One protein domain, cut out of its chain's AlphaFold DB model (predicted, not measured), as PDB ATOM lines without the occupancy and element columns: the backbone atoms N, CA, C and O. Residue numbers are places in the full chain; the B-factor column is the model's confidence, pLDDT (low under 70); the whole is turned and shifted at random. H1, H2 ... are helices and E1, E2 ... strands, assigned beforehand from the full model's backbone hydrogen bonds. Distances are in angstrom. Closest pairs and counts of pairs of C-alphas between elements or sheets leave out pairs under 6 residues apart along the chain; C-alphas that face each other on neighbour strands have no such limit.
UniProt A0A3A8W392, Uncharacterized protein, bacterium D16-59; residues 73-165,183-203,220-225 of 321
ATOM      1  N   ARG A  73      99.570 144.571  83.043       74.31
ATOM      2  CA  ARG A  73      99.012 144.095  84.310       74.31
ATOM      3  C   ARG A  73      98.811 142.610  84.173       74.31
ATOM      4  O   ARG A  73      98.128 142.179  83.246       74.31
ATOM      5  N   PHE A  74      99.414 141.863  85.080       80.94
ATOM      6  CA  PHE A  74      99.367 140.418  85.038       80.94
ATOM      7  C   PHE A  74      98.379 139.892  86.063       80.94
ATOM      8  O   PHE A  74      98.349 140.324  87.217       80.94
ATOM      9  N   SER A  75      97.583 138.941  85.617       78.69
ATOM     10  CA  SER A  75      96.666 138.188  86.454       78.69
ATOM     11  C   SER A  75      96.866 136.706  86.169       78.69
ATOM     12  O   SER A  75      97.423 136.346  85.127       78.69
ATOM     13  N   ILE A  76      96.473 135.866  87.122       80.31
ATOM     14  CA  ILE A  76      96.774 134.437  87.104       80.31
ATOM     15  C   ILE A  76      95.502 133.596  87.198       80.31
ATOM     16  O   ILE A  76      94.588 133.902  87.960       80.31
ATOM     17  N   GLU A  77      95.471 132.515  86.428       77.94
ATOM     18  CA  GLU A  77      94.466 131.456  86.478       77.94
ATOM     19  C   GLU A  77      95.187 130.122  86.722       77.94
ATOM     20  O   GLU A  77      96.220 129.857  86.103       77.94
ATOM     21  N   ARG A  78      94.663 129.286  87.625       74.19
ATOM     22  CA  ARG A  78      95.175 127.933  87.879       74.19
ATOM     23  C   ARG A  78      94.200 126.923  87.288       74.19
ATOM     24  O   ARG A  78      93.058 126.850  87.729       74.19
ATOM     25  N   ASN A  79      94.659 126.134  86.322       71.56
ATOM     26  CA  ASN A  79      93.860 125.097  85.672       71.56
ATOM     27  C   ASN A  79      94.444 123.713  85.925       71.56
ATOM     28  O   ASN A  79      95.648 123.567  86.100       71.56
ATOM     29  N   MET A  80      93.586 122.699  85.898       72.00
ATOM     30  CA  MET A  80      93.985 121.296  85.887       72.00
ATOM     31  C   MET A  80      93.784 120.759  84.466       72.00
ATOM     32  O   MET A  80      92.701 120.916  83.898       72.00
ATOM     33  N   GLU A  81      94.826 120.194  83.861       67.50
ATOM     34  CA  GLU A  81      94.711 119.498  82.576       67.50
ATOM     35  C   GLU A  81      94.044 118.124  82.738       67.50
ATOM     36  O   GLU A  81      93.919 117.600  83.844       67.50
ATOM     37  N   GLU A  82      93.616 117.521  81.621       53.53
ATOM     38  CA  GLU A  82      92.932 116.215  81.599       53.53
ATOM     39  C   GLU A  82      93.763 115.079  82.228       53.53
ATOM     40  O   GLU A  82      93.199 114.088  82.691       53.53
ATOM     41  N   GLU A  83      95.087 115.237  82.292       56.84
ATOM     42  CA  GLU A  83      96.025 114.283  82.899       56.84
ATOM     43  C   GLU A  83      96.310 114.566  84.389       56.84
ATOM     44  O   GLU A  83      97.094 113.859  85.016       56.84
ATOM     45  N   GLY A  84      95.653 115.571  84.985       61.94
ATOM     46  CA  GLY A  84      95.788 115.939  86.400       61.94
ATOM     47  C   GLY A  84      96.918 116.926  86.706       61.94
ATOM     48  O   GLY A  84      97.020 117.394  87.837       61.94
ATOM     49  N   SER A  85      97.740 117.284  85.715       67.88
ATOM     50  CA  SER A  85      98.787 118.297  85.867       67.88
ATOM     51  C   SER A  85      98.191 119.692  86.036       67.88
ATOM     52  O   SER A  85      97.257 120.084  85.333       67.88
ATOM     53  N   LEU A  86      98.745 120.455  86.974       78.56
ATOM     54  CA  LEU A  86      98.324 121.821  87.245       78.56
ATOM     55  C   LEU A  86      99.081 122.784  86.325       78.56
ATOM     56  O   LEU A  86     100.268 122.614  86.061       78.56
ATOM     57  N   ILE A  87      98.397 123.804  85.819       84.19
ATOM     58  CA  ILE A  87      98.982 124.834  84.961       84.19
ATOM     59  C   ILE A  87      98.570 126.207  85.452       84.19
ATOM     60  O   ILE A  87      97.383 126.531  85.543       84.19
ATOM     61  N   TRP A  88      99.573 127.044  85.668       86.12
ATOM     62  CA  TRP A  88      99.419 128.468  85.883       86.12
ATOM     63  C   TRP A  88      99.400 129.185  84.537       86.12
ATOM     64  O   TRP A  88     100.348 129.095  83.752       86.12
ATOM     65  N   LYS A  89      98.324 129.918  84.266       87.25
ATOM     66  CA  LYS A  89      98.194 130.790  83.099       87.25
ATOM     67  C   LYS A  89      98.277 132.227  83.565       87.25
ATOM     68  O   LYS A  89      97.423 132.681  84.320       87.25
ATOM     69  N   ILE A  90      99.298 132.941  83.112       87.56
ATOM     70  CA  ILE A  90      99.515 134.341  83.469       87.56
ATOM     71  C   ILE A  90      99.285 135.178  82.220       87.56
ATOM     72  O   ILE A  90     100.062 135.128  81.262       87.56
ATOM     73  N   TYR A  91      98.209 135.952  82.216       84.44
ATOM     74  CA  TYR A  91      97.823 136.782  81.078       84.44
ATOM     75  C   TYR A  91      98.079 138.249  81.379       84.44
ATOM     76  O   TYR A  91      97.950 138.726  82.505       84.44
ATOM     77  N   ASN A  92      98.443 138.969  80.325       80.12
ATOM     78  CA  ASN A  92      98.594 140.408  80.358       80.12
ATOM     79  C   ASN A  92      97.267 141.064  79.957       80.12
ATOM     80  O   ASN A  92      96.856 140.980  78.803       80.12
ATOM     81  N   ALA A  93      96.619 141.744  80.899       70.00
ATOM     82  CA  ALA A  93      95.418 142.540  80.651       70.00
ATOM     83  C   ALA A  93      95.722 143.938  80.059       70.00
ATOM     84  O   ALA A  93      94.803 144.723  79.822       70.00
ATOM     85  N   GLY A  94      97.001 144.278  79.867       67.06
ATOM     86  CA  GLY A  94      97.476 145.528  79.267       67.06
ATOM     87  C   GLY A  94      97.772 145.422  77.765       67.06
ATOM     88  O   GLY A  94      97.216 144.589  77.055       67.06
ATOM     89  N   GLU A  95      98.649 146.295  77.257       69.69
ATOM     90  CA  GLU A  95      99.046 146.285  75.839       69.69
ATOM     91  C   GLU A  95     100.015 145.154  75.482       69.69
ATOM     92  O   GLU A  95     100.639 144.551  76.352       69.69
ATOM     93  N   ALA A  96     100.171 144.905  74.177       77.62
ATOM     94  CA  ALA A  96     101.108 143.929  73.642       77.62
ATOM     95  C   ALA A  96     102.525 144.131  74.207       77.62
ATOM     96  O   ALA A  96     103.074 145.235  74.194       77.62
ATOM     97  N   ILE A  97     103.109 143.029  74.668       86.19
ATOM     98  CA  ILE A  97     104.500 142.952  75.108       86.19
ATOM     99  C   ILE A  97     105.334 142.251  74.042       86.19
ATOM    100  O   ILE A  97     104.817 141.479  73.232       86.19
ATOM    101  N   SER A  98     106.633 142.516  74.042       86.12
ATOM    102  CA  SER A  98     107.588 141.865  73.146       86.12
ATOM    103  C   SER A  98     108.771 141.293  73.919       86.12
ATOM    104  O   SER A  98     109.029 141.677  75.061       86.12
ATOM    105  N   ASN A  99     109.444 140.310  73.314       86.62
ATOM    106  CA  ASN A  99     110.518 139.528  73.935       86.62
ATOM    107  C   ASN A  99     110.190 138.979  75.348       86.62
ATOM    108  O   ASN A  99     111.050 139.052  76.229       86.62
ATOM    109  N   PRO A 100     108.971 138.455  75.591       90.44
ATOM    110  CA  PRO A 100     108.558 138.023  76.918       90.44
ATOM    111  C   PRO A 100     109.304 136.761  77.362       90.44
ATOM    112  O   PRO A 100     109.415 135.789  76.614       90.44
ATOM    113  N   LYS A 101     109.776 136.768  78.606       90.44
ATOM    114  CA  LYS A 101     110.337 135.618  79.317       90.44
ATOM    115  C   LYS A 101     109.793 135.578  80.738       90.44
ATOM    116  O   LYS A 101     109.543 136.623  81.335       90.44
ATOM    117  N   ILE A 102     109.650 134.373  81.267       90.06
ATOM    118  CA  ILE A 102     109.233 134.106  82.641       90.06
ATOM    119  C   ILE A 102     110.274 133.203  83.291       90.06
ATOM    120  O   ILE A 102     110.805 132.322  82.625       90.06
ATOM    121  N   TYR A 103     110.563 133.447  84.564       90.19
ATOM    122  CA  TYR A 103     111.386 132.581  85.402       90.19
ATOM    123  C   TYR A 103     110.618 132.348  86.704       90.19
ATOM    124  O   TYR A 103     110.549 133.261  87.538       90.19
ATOM    125  N   PRO A 104     109.933 131.202  86.829       90.94
ATOM    126  CA  PRO A 104     109.209 130.852  88.035       90.94
ATOM    127  C   PRO A 104     110.160 130.278  89.096       90.94
ATOM    128  O   PRO A 104     111.116 129.570  88.790       90.94
ATOM    129  N   THR A 105     109.875 130.565  90.358       89.81
ATOM    130  CA  THR A 105     110.559 130.013  91.534       89.81
ATOM    131  C   THR A 105     109.502 129.671  92.571       89.81
ATOM    132  O   THR A 105     108.455 130.319  92.610       89.81
ATOM    133  N   ILE A 106     109.744 128.668  93.410       91.06
ATOM    134  CA  ILE A 106     108.811 128.285  94.469       91.06
ATOM    135  C   ILE A 106     109.513 128.260  95.817       91.06
ATOM    136  O   ILE A 106     110.630 127.749  95.938       91.06
ATOM    137  N   HIS A 107     108.848 128.827  96.818       91.88
ATOM    138  CA  HIS A 107     109.249 128.737  98.213       91.88
ATOM    139  C   HIS A 107     108.233 127.920  99.000       91.88
ATOM    140  O   HIS A 107     107.028 128.085  98.807       91.88
ATOM    141  N   VAL A 108     108.711 127.099  99.932       93.44
ATOM    142  CA  VAL A 108     107.882 126.483 100.973       93.44
ATOM    143  C   VAL A 108     108.331 127.012 102.319       93.44
ATOM    144  O   VAL A 108     109.500 126.898 102.662       93.44
ATOM    145  N   THR A 109     107.417 127.594 103.088       91.19
ATOM    146  CA  THR A 109     107.705 128.032 104.458       91.19
ATOM    147  C   THR A 109     107.006 127.111 105.437       91.19
ATOM    148  O   THR A 109     105.790 126.972 105.376       91.19
ATOM    149  N   PHE A 110     107.767 126.490 106.332       91.25
ATOM    150  CA  PHE A 110     107.241 125.738 107.464       91.25
ATOM    151  C   PHE A 110     107.052 126.672 108.657       91.25
ATOM    152  O   PHE A 110     107.967 127.413 109.013       91.25
ATOM    153  N   PHE A 111     105.879 126.615 109.281       91.00
ATOM    154  CA  PHE A 111     105.556 127.333 110.508       91.00
ATOM    155  C   PHE A 111     105.703 126.366 111.680       91.00
ATOM    156  O   PHE A 111     104.883 125.461 111.861       91.00
ATOM    157  N   LEU A 112     106.772 126.532 112.452       90.00
ATOM    158  CA  LEU A 112     107.126 125.655 113.561       90.00
ATOM    159  C   LEU A 112     106.941 126.381 114.894       90.00
ATOM    160  O   LEU A 112     107.012 127.607 114.974       90.00
ATOM    161  N   TYR A 113     106.712 125.619 115.952       87.94
ATOM    162  CA  TYR A 113     106.500 126.109 117.304       87.94
ATOM    163  C   TYR A 113     107.369 125.343 118.293       87.94
ATOM    164  O   TYR A 113     107.348 124.112 118.341       87.94
ATOM    165  N   ASP A 114     108.113 126.090 119.097       81.94
ATOM    166  CA  ASP A 114     108.878 125.571 120.221       81.94
ATOM    167  C   ASP A 114     108.017 125.641 121.483       81.94
ATOM    168  O   ASP A 114     107.789 126.721 122.034       81.94
ATOM    169  N   GLU A 115     107.524 124.487 121.947       78.12
ATOM    170  CA  GLU A 115     106.731 124.414 123.178       78.12
ATOM    171  C   GLU A 115     107.540 124.797 124.426       78.12
ATOM    172  O   GLU A 115     106.963 125.320 125.380       78.12
ATOM    173  N   GLU A 116     108.858 124.569 124.445       77.75
ATOM    174  CA  GLU A 116     109.701 124.893 125.600       77.75
ATOM    175  C   GLU A 116     109.977 126.397 125.702       77.75
ATOM    176  O   GLU A 116     110.072 126.938 126.809       77.75
ATOM    177  N   LYS A 117     110.121 127.072 124.555       77.50
ATOM    178  CA  LYS A 117     110.378 128.521 124.481       77.50
ATOM    179  C   LYS A 117     109.111 129.365 124.331       77.50
ATOM    180  O   LYS A 117     109.180 130.570 124.551       77.50
ATOM    181  N   GLU A 118     107.979 128.745 124.001       80.69
ATOM    182  CA  GLU A 118     106.724 129.403 123.615       80.69
ATOM    183  C   GLU A 118     106.883 130.372 122.423       80.69
ATOM    184  O   GLU A 118     106.271 131.442 122.375       80.69
ATOM    185  N   GLU A 119     107.714 130.006 121.444       80.75
ATOM    186  CA  GLU A 119     108.058 130.849 120.291       80.75
ATOM    187  C   GLU A 119     107.730 130.155 118.962       80.75
ATOM    188  O   GLU A 119     107.957 128.957 118.791       80.75
ATOM    189  N   SER A 120     107.194 130.919 118.004       83.50
ATOM    190  CA  SER A 120     106.989 130.467 116.624       83.50
ATOM    191  C   SER A 120     108.179 130.842 115.749       83.50
ATOM    192  O   SER A 120     108.636 131.989 115.783       83.50
ATOM    193  N   ILE A 121     108.630 129.903 114.925       85.38
ATOM    194  CA  ILE A 121     109.743 130.077 114.000       85.38
ATOM    195  C   ILE A 121     109.291 129.647 112.608       85.38
ATOM    196  O   ILE A 121     108.827 128.527 112.405       85.38
ATOM    197  N   ASP A 122     109.488 130.539 111.645       88.06
ATOM    198  CA  ASP A 122     109.197 130.284 110.238       88.06
ATOM    199  C   ASP A 122     110.499 129.896 109.538       88.06
ATOM    200  O   ASP A 122     111.470 130.654 109.633       88.06
ATOM    201  N   ILE A 123     110.526 128.758 108.840       87.38
ATOM    202  CA  ILE A 123     111.697 128.284 108.088       87.38
ATOM    203  C   ILE A 123     111.332 128.145 106.614       87.38
ATOM    204  O   ILE A 123     110.455 127.357 106.264       87.38
ATOM    205  N   SER A 124     111.999 128.914 105.753       89.88
ATOM    206  CA  SER A 124     111.690 128.996 104.321       89.88
ATOM    207  C   SER A 124     112.698 128.252 103.435       89.88
ATOM    208  O   SER A 124     113.906 128.426 103.555       89.88
ATOM    209  N   LEU A 125     112.208 127.407 102.531       90.31
ATOM    210  CA  LEU A 125     113.002 126.617 101.591       90.31
ATOM    211  C   LEU A 125     112.721 127.078 100.160       90.31
ATOM    212  O   LEU A 125     111.560 127.234  99.788       90.31
ATOM    213  N   GLU A 126     113.759 127.246  99.344       89.62
ATOM    214  CA  GLU A 126     113.657 127.454  97.895       89.62
ATOM    215  C   GLU A 126     114.066 126.185  97.142       89.62
ATOM    216  O   GLU A 126     115.121 125.614  97.424       89.62
ATOM    217  N   PHE A 127     113.254 125.797  96.155       89.69
ATOM    218  CA  PHE A 127     113.500 124.641  95.287       89.69
ATOM    219  C   PHE A 127     113.823 125.112  93.862       89.69
ATOM    220  O   PHE A 127     112.909 125.361  93.068       89.69
ATOM    221  N   PRO A 128     115.108 125.292  93.514       82.81
ATOM    222  CA  PRO A 128     115.505 125.888  92.242       82.81
ATOM    223  C   PRO A 128     115.319 124.933  91.057       82.81
ATOM    224  O   PRO A 128     115.258 125.373  89.913       82.81
ATOM    225  N   ASP A 129     115.201 123.635  91.322       83.38
ATOM    226  CA  ASP A 129     114.932 122.586  90.345       83.38
ATOM    227  C   ASP A 129     113.430 122.302  90.178       83.38
ATOM    228  O   ASP A 129     113.065 121.401  89.422       83.38
ATOM    229  N   TYR A 130     112.550 123.031  90.879       89.00
ATOM    230  CA  TYR A 130     111.111 122.768  90.852       89.00
ATOM    231  C   TYR A 130     110.506 122.943  89.457       89.00
ATOM    232  O   TYR A 130     109.771 122.084  88.976       89.00
ATOM    233  N   TYR A 131     110.844 124.055  88.806       88.19
ATOM    234  CA  TYR A 131     110.449 124.356  87.438       88.19
ATOM    235  C   TYR A 131     111.679 124.272  86.540       88.19
ATOM    236  O   TYR A 131     112.607 125.066  86.698       88.19
ATOM    237  N   VAL A 132     111.692 123.351  85.576       82.44
ATOM    238  CA  VAL A 132     112.773 123.283  84.577       82.44
ATOM    239  C   VAL A 132     112.416 124.101  83.331       82.44
ATOM    240  O   VAL A 132     111.251 124.411  83.110       82.44
ATOM    241  N   GLU A 133     113.391 124.464  82.487       75.19
ATOM    242  CA  GLU A 133     113.187 125.401  81.355       75.19
ATOM    243  C   GLU A 133     112.041 124.992  80.404       75.19
ATOM    244  O   GLU A 133     111.357 125.841  79.839       75.19
ATOM    245  N   ASN A 134     111.769 123.690  80.275       81.56
ATOM    246  CA  ASN A 134     110.679 123.160  79.448       81.56
ATOM    247  C   ASN A 134     109.292 123.211  80.114       81.56
ATOM    248  O   ASN A 134     108.300 122.816  79.494       81.56
ATOM    249  N   ASP A 135     109.207 123.658  81.365       84.06
ATOM    250  CA  ASP A 135     107.963 123.734  82.130       84.06
ATOM    251  C   ASP A 135     107.279 125.087  82.010       84.06
ATOM    252  O   ASP A 135     106.102 125.208  82.341       84.06
ATOM    253  N   TYR A 136     107.963 126.105  81.496       89.44
ATOM    254  CA  TYR A 136     107.389 127.432  81.366       89.44
ATOM    255  C   TYR A 136     107.711 128.078  80.026       89.44
ATOM    256  O   TYR A 136     108.810 127.984  79.492       89.44
ATOM    257  N   GLN A 137     106.727 128.767  79.460       90.44
ATOM    258  CA  GLN A 137     106.874 129.418  78.161       90.44
ATOM    259  C   GLN A 137     105.894 130.573  77.991       90.44
ATOM    260  O   GLN A 137     104.900 130.685  78.707       90.44
ATOM    261  N   TYR A 138     106.148 131.412  76.989       88.62
ATOM    262  CA  TYR A 138     105.180 132.390  76.502       88.62
ATOM    263  C   TYR A 138     104.574 131.934  75.172       88.62
ATOM    264  O   TYR A 138     105.297 131.697  74.203       88.62
ATOM    265  N   SER A 139     103.244 131.862  75.100       87.44
ATOM    266  CA  SER A 139     102.520 131.633  73.848       87.44
ATOM    267  C   SER A 139     102.223 132.968  73.177       87.44
ATOM    268  O   SER A 139     101.387 133.739  73.645       87.44
ATOM    269  N   ASN A 140     102.852 133.222  72.027       81.88
ATOM    270  CA  ASN A 140     102.500 134.374  71.190       81.88
ATOM    271  C   ASN A 140     101.082 134.268  70.604       81.88
ATOM    272  O   ASN A 140     100.496 135.287  70.251       81.88
ATOM    273  N   THR A 141     100.549 133.049  70.469       82.50
ATOM    274  CA  THR A 141      99.202 132.810  69.934       82.50
ATOM    275  C   THR A 141      98.139 133.274  70.921       82.50
ATOM    276  O   THR A 141      97.196 133.956  70.530       82.50
ATOM    277  N   ASP A 142      98.322 132.931  72.196       79.19
ATOM    278  CA  ASP A 142      97.352 133.221  73.256       79.19
ATOM    279  C   ASP A 142      97.658 134.545  73.970       79.19
ATOM    280  O   ASP A 142      96.789 135.125  74.616       79.19
ATOM    281  N   GLY A 143      98.889 135.047  73.839       81.88
ATOM    282  CA  GLY A 143      99.363 136.245  74.527       81.88
ATOM    283  C   GLY A 143      99.607 136.026  76.023       81.88
ATOM    284  O   GLY A 143      99.520 136.980  76.800       81.88
ATOM    285  N   MET A 144      99.890 134.786  76.435       87.56
ATOM    286  CA  MET A 144      99.937 134.359  77.839       87.56
ATOM    287  C   MET A 144     101.219 133.595  78.160       87.56
ATOM    288  O   MET A 144     101.765 132.887  77.310       87.56
ATOM    289  N   PHE A 145     101.672 133.703  79.408       90.38
ATOM    290  CA  PHE A 145     102.647 132.777  79.966       90.38
ATOM    291  C   PHE A 145     101.943 131.539  80.512       90.38
ATOM    292  O   PHE A 145     100.867 131.633  81.102       90.38
ATOM    293  N   TYR A 146     102.595 130.399  80.346       90.62
ATOM    294  CA  TYR A 146     102.196 129.114  80.895       90.62
ATOM    295  C   TYR A 146     103.319 128.631  81.798       90.62
ATOM    296  O   TYR A 146     104.477 128.678  81.385       90.62
ATOM    297  N   VAL A 147     102.979 128.173  82.998       91.00
ATOM    298  CA  VAL A 147     103.889 127.460  83.899       91.00
ATOM    299  C   VAL A 147     103.216 126.149  84.277       91.00
ATOM    300  O   VAL A 147     102.162 126.147  84.910       91.00
ATOM    301  N   MET A 148     103.798 125.045  83.831       89.56
ATOM    302  CA  MET A 148     103.350 123.689  84.105       89.56
ATOM    303  C   MET A 148     103.922 123.239  85.443       89.56
ATOM    304  O   MET A 148     105.132 123.218  85.646       89.56
ATOM    305  N   ASP A 149     103.036 122.865  86.347       87.44
ATOM    306  CA  ASP A 149     103.368 122.383  87.673       87.44
ATOM    307  C   ASP A 149     103.348 120.852  87.665       87.44
ATOM    308  O   ASP A 149     102.331 120.200  87.919       87.44
ATOM    309  N   LYS A 150     104.482 120.283  87.247       87.75
ATOM    310  CA  LYS A 150     104.659 118.834  87.093       87.75
ATOM    311  C   LYS A 150     105.121 118.145  88.374       87.75
ATOM    312  O   LYS A 150     104.900 116.947  88.491       87.75
ATOM    313  N   LYS A 151     105.752 118.891  89.290       88.50
ATOM    314  CA  LYS A 151     106.384 118.374  90.515       88.50
ATOM    315  C   LYS A 151     105.523 118.530  91.778       88.50
ATOM    316  O   LYS A 151     106.011 118.311  92.886       88.50
ATOM    317  N   GLN A 152     104.249 118.916  91.635       87.19
ATOM    318  CA  GLN A 152     103.331 119.059  92.771       87.19
ATOM    319  C   GLN A 152     103.219 117.773  93.615       87.19
ATOM    320  O   GLN A 152     103.307 117.888  94.836       87.19
ATOM    321  N   PRO A 153     103.081 116.557  93.040       87.62
ATOM    322  CA  PRO A 153     103.020 115.336  93.849       87.62
ATOM    323  C   PRO A 153     104.278 115.107  94.701       87.62
ATOM    324  O   PRO A 153     104.187 114.665  95.845       87.62
ATOM    325  N   GLU A 154     105.453 115.416  94.159       90.56
ATOM    326  CA  GLU A 154     106.728 115.305  94.862       90.56
ATOM    327  C   GLU A 154     106.877 116.383  95.941       90.56
ATOM    328  O   GLU A 154     107.408 116.095  97.013       90.56
ATOM    329  N   LEU A 155     106.342 117.586  95.708       91.81
ATOM    330  CA  LEU A 155     106.248 118.641  96.720       91.81
ATOM    331  C   LEU A 155     105.383 118.224  97.900       91.81
ATOM    332  O   LEU A 155     105.788 118.386  99.049       91.81
ATOM    333  N   ASP A 156     104.207 117.675  97.606       90.12
ATOM    334  CA  ASP A 156     103.258 117.227  98.618       90.12
ATOM    335  C   ASP A 156     103.885 116.106  99.461       90.12
ATOM    336  O   ASP A 156     103.847 116.159 100.691       90.12
ATOM    337  N   GLY A 157     104.556 115.146  98.813       92.19
ATOM    338  CA  GLY A 157     105.292 114.081  99.498       92.19
ATOM    339  C   GLY A 157     106.468 114.593 100.339       92.19
ATOM    340  O   GLY A 157     106.708 114.090 101.439       92.19
ATOM    341  N   PHE A 158     107.186 115.614  99.861       92.88
ATOM    342  CA  PHE A 158     108.237 116.281 100.630       92.88
ATOM    343  C   PHE A 158     107.661 116.946 101.890       92.88
ATOM    344  O   PHE A 158     108.168 116.723 102.990       92.88
ATOM    345  N   ILE A 159     106.579 117.719 101.759       92.44
ATOM    346  CA  ILE A 159     105.929 118.412 102.881       92.44
ATOM    347  C   ILE A 159     105.427 117.405 103.920       92.44
ATOM    348  O   ILE A 159     105.760 117.541 105.097       92.44
ATOM    349  N   GLU A 160     104.702 116.367 103.490       92.00
ATOM    350  CA  GLU A 160     104.164 115.330 104.380       92.00
ATOM    351  C   GLU A 160     105.283 114.626 105.163       92.00
ATOM    352  O   GLU A 160     105.164 114.357 106.362       92.00
ATOM    353  N   LYS A 161     106.411 114.340 104.508       91.00
ATOM    354  CA  LYS A 161     107.569 113.724 105.158       91.00
ATOM    355  C   LYS A 161     108.129 114.595 106.282       91.00
ATOM    356  O   LYS A 161     108.344 114.086 107.381       91.00
ATOM    357  N   TYR A 162     108.373 115.879 106.020       90.19
ATOM    358  CA  TYR A 162     108.956 116.782 107.016       90.19
ATOM    359  C   TYR A 162     107.974 117.120 108.140       90.19
ATOM    360  O   TYR A 162     108.380 117.117 109.299       90.19
ATOM    361  N   GLU A 163     106.685 117.288 107.837       90.00
ATOM    362  CA  GLU A 163     105.626 117.398 108.849       90.00
ATOM    363  C   GLU A 163     105.679 116.229 109.844       90.00
ATOM    364  O   GLU A 163     105.688 116.428 111.061       90.00
ATOM    365  N   ASN A 164     105.773 114.995 109.338       87.81
ATOM    366  CA  ASN A 164     105.881 113.813 110.187       87.81
ATOM    367  C   ASN A 164     107.161 113.820 111.038       87.81
ATOM    368  O   ASN A 164     107.108 113.459 112.214       87.81
ATOM    369  N   LEU A 165     108.299 114.246 110.477       87.06
ATOM    370  CA  LEU A 165     109.566 114.327 111.209       87.06
ATOM    371  C   LEU A 165     109.536 115.375 112.330       87.06
ATOM    372  O   LEU A 165     110.022 115.098 113.422       87.06
ATOM    373  N   THR A 183     109.269 135.892  87.929       91.56
ATOM    374  CA  THR A 183     110.082 136.978  87.375       91.56
ATOM    375  C   THR A 183     109.768 137.119  85.891       91.56
ATOM    376  O   THR A 183     110.101 136.242  85.093       91.56
ATOM    377  N   LEU A 184     109.106 138.213  85.516       91.25
ATOM    378  CA  LEU A 184     108.695 138.508  84.147       91.25
ATOM    379  C   LEU A 184     109.622 139.547  83.524       91.25
ATOM    380  O   LEU A 184     109.685 140.697  83.961       91.25
ATOM    381  N   ASN A 185     110.288 139.143  82.445       90.94
ATOM    382  CA  ASN A 185     111.124 140.006  81.625       90.94
ATOM    383  C   ASN A 185     110.421 140.281  80.302       90.94
ATOM    384  O   ASN A 185     110.101 139.349  79.571       90.94
ATOM    385  N   TYR A 186     110.183 141.549  79.975       90.19
ATOM    386  CA  TYR A 186     109.492 141.918  78.741       90.19
ATOM    387  C   TYR A 186     109.817 143.351  78.304       90.19
ATOM    388  O   TYR A 186     110.327 144.166  79.076       90.19
ATOM    389  N   GLU A 187     109.505 143.671  77.051       89.88
ATOM    390  CA  GLU A 187     109.542 145.027  76.501       89.88
ATOM    391  C   GLU A 187     108.118 145.540  76.257       89.88
ATOM    392  O   GLU A 187     107.294 144.831  75.673       89.88
ATOM    393  N   ASP A 188     107.824 146.766  76.701       84.62
ATOM    394  CA  ASP A 188     106.557 147.430  76.370       84.62
ATOM    395  C   ASP A 188     106.501 147.852  74.890       84.62
ATOM    396  O   ASP A 188     107.481 147.763  74.147       84.62
ATOM    397  N   TYR A 189     105.354 148.373  74.451       79.12
ATOM    398  CA  TYR A 189     105.159 148.867  73.081       79.12
ATOM    399  C   TYR A 189     106.107 150.018  72.679       79.12
ATOM    400  O   TYR A 189     106.240 150.321  71.493       79.12
ATOM    401  N   LYS A 190     106.766 150.681  73.644       84.00
ATOM    402  CA  LYS A 190     107.794 151.710  73.407       84.00
ATOM    403  C   LYS A 190     109.208 151.113  73.351       84.00
ATOM    404  O   LYS A 190     110.166 151.867  73.175       84.00
ATOM    405  N   GLY A 191     109.355 149.795  73.500       83.12
ATOM    406  CA  GLY A 191     110.635 149.090  73.552       83.12
ATOM    407  C   GLY A 191     111.375 149.260  74.881       83.12
ATOM    408  O   GLY A 191     112.577 149.003  74.956       83.12
ATOM    409  N   LYS A 192     110.703 149.738  75.937       86.94
ATOM    410  CA  LYS A 192     111.319 149.844  77.260       86.94
ATOM    411  C   LYS A 192     111.294 148.479  77.937       86.94
ATOM    412  O   LYS A 192     110.244 147.854  78.029       86.94
ATOM    413  N   LYS A 193     112.454 148.056  78.441       88.38
ATOM    414  CA  LYS A 193     112.640 146.794  79.163       88.38
ATOM    415  C   LYS A 193     112.134 146.887  80.599       88.38
ATOM    416  O   LYS A 193     112.406 147.872  81.289       88.38
ATOM    417  N   TYR A 194     111.474 145.827  81.039       87.50
ATOM    418  CA  TYR A 194     111.014 145.611  82.403       87.50
ATOM    419  C   TYR A 194     111.502 144.247  82.885       87.50
ATOM    420  O   TYR A 194     111.528 143.288  82.116       87.50
ATOM    421  N   ASN A 195     111.890 144.207  84.156       89.06
ATOM    422  CA  ASN A 195     112.093 143.005  84.952       89.06
ATOM    423  C   ASN A 195     111.239 143.213  86.204       89.06
ATOM    424  O   ASN A 195     111.538 144.103  87.005       89.06
ATOM    425  N   GLN A 196     110.115 142.509  86.286       89.88
ATOM    426  CA  GLN A 196     109.147 142.656  87.367       89.88
ATOM    427  C   GLN A 196     108.896 141.314  88.028       89.88
ATOM    428  O   GLN A 196     108.769 140.295  87.352       89.88
ATOM    429  N   ILE A 197     108.804 141.334  89.352       90.19
ATOM    430  CA  ILE A 197     108.620 140.138  90.159       90.19
ATOM    431  C   ILE A 197     107.203 140.160  90.700       90.19
ATOM    432  O   ILE A 197     106.742 141.154  91.264       90.19
ATOM    433  N   TYR A 198     106.525 139.040  90.523       90.06
ATOM    434  CA  TYR A 198     105.141 138.860  90.903       90.06
ATOM    435  C   TYR A 198     104.991 137.668  91.837       90.06
ATOM    436  O   TYR A 198     105.706 136.681  91.716       90.06
ATOM    437  N   THR A 199     104.032 137.748  92.747       88.62
ATOM    438  CA  THR A 199     103.578 136.625  93.570       88.62
ATOM    439  C   THR A 199     102.054 136.646  93.668       88.62
ATOM    440  O   THR A 199     101.392 137.518  93.096       88.62
ATOM    441  N   LEU A 200     101.480 135.677  94.365       83.00
ATOM    442  CA  LEU A 200     100.043 135.600  94.594       83.00
ATOM    443  C   LEU A 200      99.612 136.704  95.571       83.00
ATOM    444  O   LEU A 200     100.328 137.016  96.524       83.00
ATOM    445  N   SER A 201      98.467 137.348  95.318       67.25
ATOM    446  CA  SER A 201      97.959 138.392  96.216       67.25
ATOM    447  C   SER A 201      97.330 137.830  97.489       67.25
ATOM    448  O   SER A 201      97.455 138.499  98.504       67.25
ATOM    449  N   ASP A 202      96.691 136.652  97.402       60.41
ATOM    450  CA  ASP A 202      96.077 135.846  98.474       60.41
ATOM    451  C   ASP A 202      95.762 134.423  97.934       60.41
ATOM    452  O   ASP A 202      95.637 134.251  96.720       60.41
ATOM    453  N   ASP A 203      95.563 133.430  98.818       47.62
ATOM    454  CA  ASP A 203      95.256 132.009  98.509       47.62
ATOM    455  C   ASP A 203      93.866 131.754  97.882       47.62
ATOM    456  O   ASP A 203      93.456 130.608  97.677       47.62
ATOM    457  N   SER A 220      92.394 136.977  90.168       64.94
ATOM    458  CA  SER A 220      93.402 137.236  91.201       64.94
ATOM    459  C   SER A 220      94.584 137.952  90.549       64.94
ATOM    460  O   SER A 220      95.337 137.392  89.748       64.94
ATOM    461  N   GLN A 221      94.681 139.258  90.803       70.06
ATOM    462  CA  GLN A 221      95.771 140.067  90.282       70.06
ATOM    463  C   GLN A 221      97.061 139.591  90.926       70.06
ATOM    464  O   GLN A 221      97.130 139.421  92.143       70.06
ATOM    465  N   LEU A 222      98.096 139.399  90.113       82.25
ATOM    466  CA  LEU A 222      99.402 139.124  90.673       82.25
ATOM    467  C   LEU A 222      99.886 140.354  91.444       82.25
ATOM    468  O   LEU A 222      99.800 141.494  90.977       82.25
ATOM    469  N   LYS A 223     100.419 140.113  92.636       85.56
ATOM    470  CA  LYS A 223     101.007 141.138  93.486       85.56
ATOM    471  C   LYS A 223     102.439 141.390  93.039       85.56
ATOM    472  O   LYS A 223     103.288 140.509  93.146       85.56
ATOM    473  N   GLU A 224     102.712 142.599  92.561       88.38
ATOM    474  CA  GLU A 224     104.077 143.042  92.267       88.38
ATOM    475  C   GLU A 224     104.863 143.225  93.574       88.38
ATOM    476  O   GLU A 224     104.390 143.874  94.513       88.38
ATOM    477  N   ILE A 225     106.067 142.662  93.632       88.38
ATOM    478  CA  ILE A 225     107.004 142.797  94.752       88.38
ATOM    479  C   ILE A 225     108.354 143.305  94.246       88.38
ATOM    480  O   ILE A 225     108.703 143.145  93.079       88.38
TER     481      ILE A 225
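Overview. This is residues 73 to 165, 183 to 203 and 220 to 225 of the 321 residues of an uncharacterized protein of bacterium D16-59 (UniProt A0A3A8W392). Two strongly twisted sheets lie partly face to face as a sandwich, with their strands crossed, and the long E3 and E4 hairpin runs out from it as an arm whose tip, residues 114 to 119, sticks out free. H1 runs out toward the same end, near E3. The printed part has 120 residues, mostly strand, in the order E1 E2 E3 E4 E5 E6 H1 E7 E8 E9. The antiparallel sheets run E4 E3 E7 E8 E9, curled like part of a barrel, and E1 E2 E6 E5. The whole is loose, with a radius of gyration of the C-alphas of 17.3 A, and spans 59 by 33 by 23 A.

Along the chain. Start with the longest strand, E3, residues 98 to 114: find C-alpha 98 at (107.588, 141.865, 73.146) and follow it 49.8 A to C-alpha 114 at (108.878, 125.571, 120.221). E4, residues 119 to 126, comes back over 23.3 A. In the same sheet look for E7, residues 183 to 187, 13.5 A; E8, residues 193 to 199, 19.8 A; and E9, residues 223 to 225, 6.3 A, ending at (107.004, 142.797, 94.752). The other sheet has E1, residues 74 to 80, 19.9 A; E2, residues 86 to 92, 19.8 A; E5, residues 136 to 139, 9.9 A; and E6, residues 144 to 149, 15.9 A. H1, residues 152 to 165, is 20.0 A long.

Arrangement. In the larger sheet, E3 is staggered: its residues 107 to 114 pair with E4, where N 110 and O 123 are 2.8 A apart, and its residues 98 to 103 pair with E7, where N 101 and O 185 are 2.8 A apart. Look next at the hairpin E7 and E8, with N 184 and O 196 at 2.8 A, then at E8 and edge strand E9, with N 199 and O 223 at 2.9 A. The sheets form a sandwich, two sheets face to face, the facing parts 9.5 A centre to centre and the strands at 50 degrees. Across it, the closest C-alphas of E3 and E5 are those of Pro 100 and Tyr 138, 6.6 A apart. In the second sheet, N 77 and O 89 of E1 and E2 are 2.9 A apart, N 88 and O 147 of E2 and E6 2.8 A, and N 146 and O 137 of E6 and E5 2.8 A. H1 only grazes the larger sheet with residues 155 to 163; in H1 every O i to N i+4 pair is within hydrogen-bond range.

Size, cuts and confidence. The two C-alphas farthest apart, those of Glu 116 and Lys 190, are 58.7 A apart. Look for two cuts: C-alphas 165 and 183 are 32.9 A apart, and C-alphas 203 and 220 are 9.2 A apart. No link printed whole is long. The mean pLDDT of the printed part is 83.8; it is under 70 at residues 81 to 85, 94 to 95, 201 to 203 and 220.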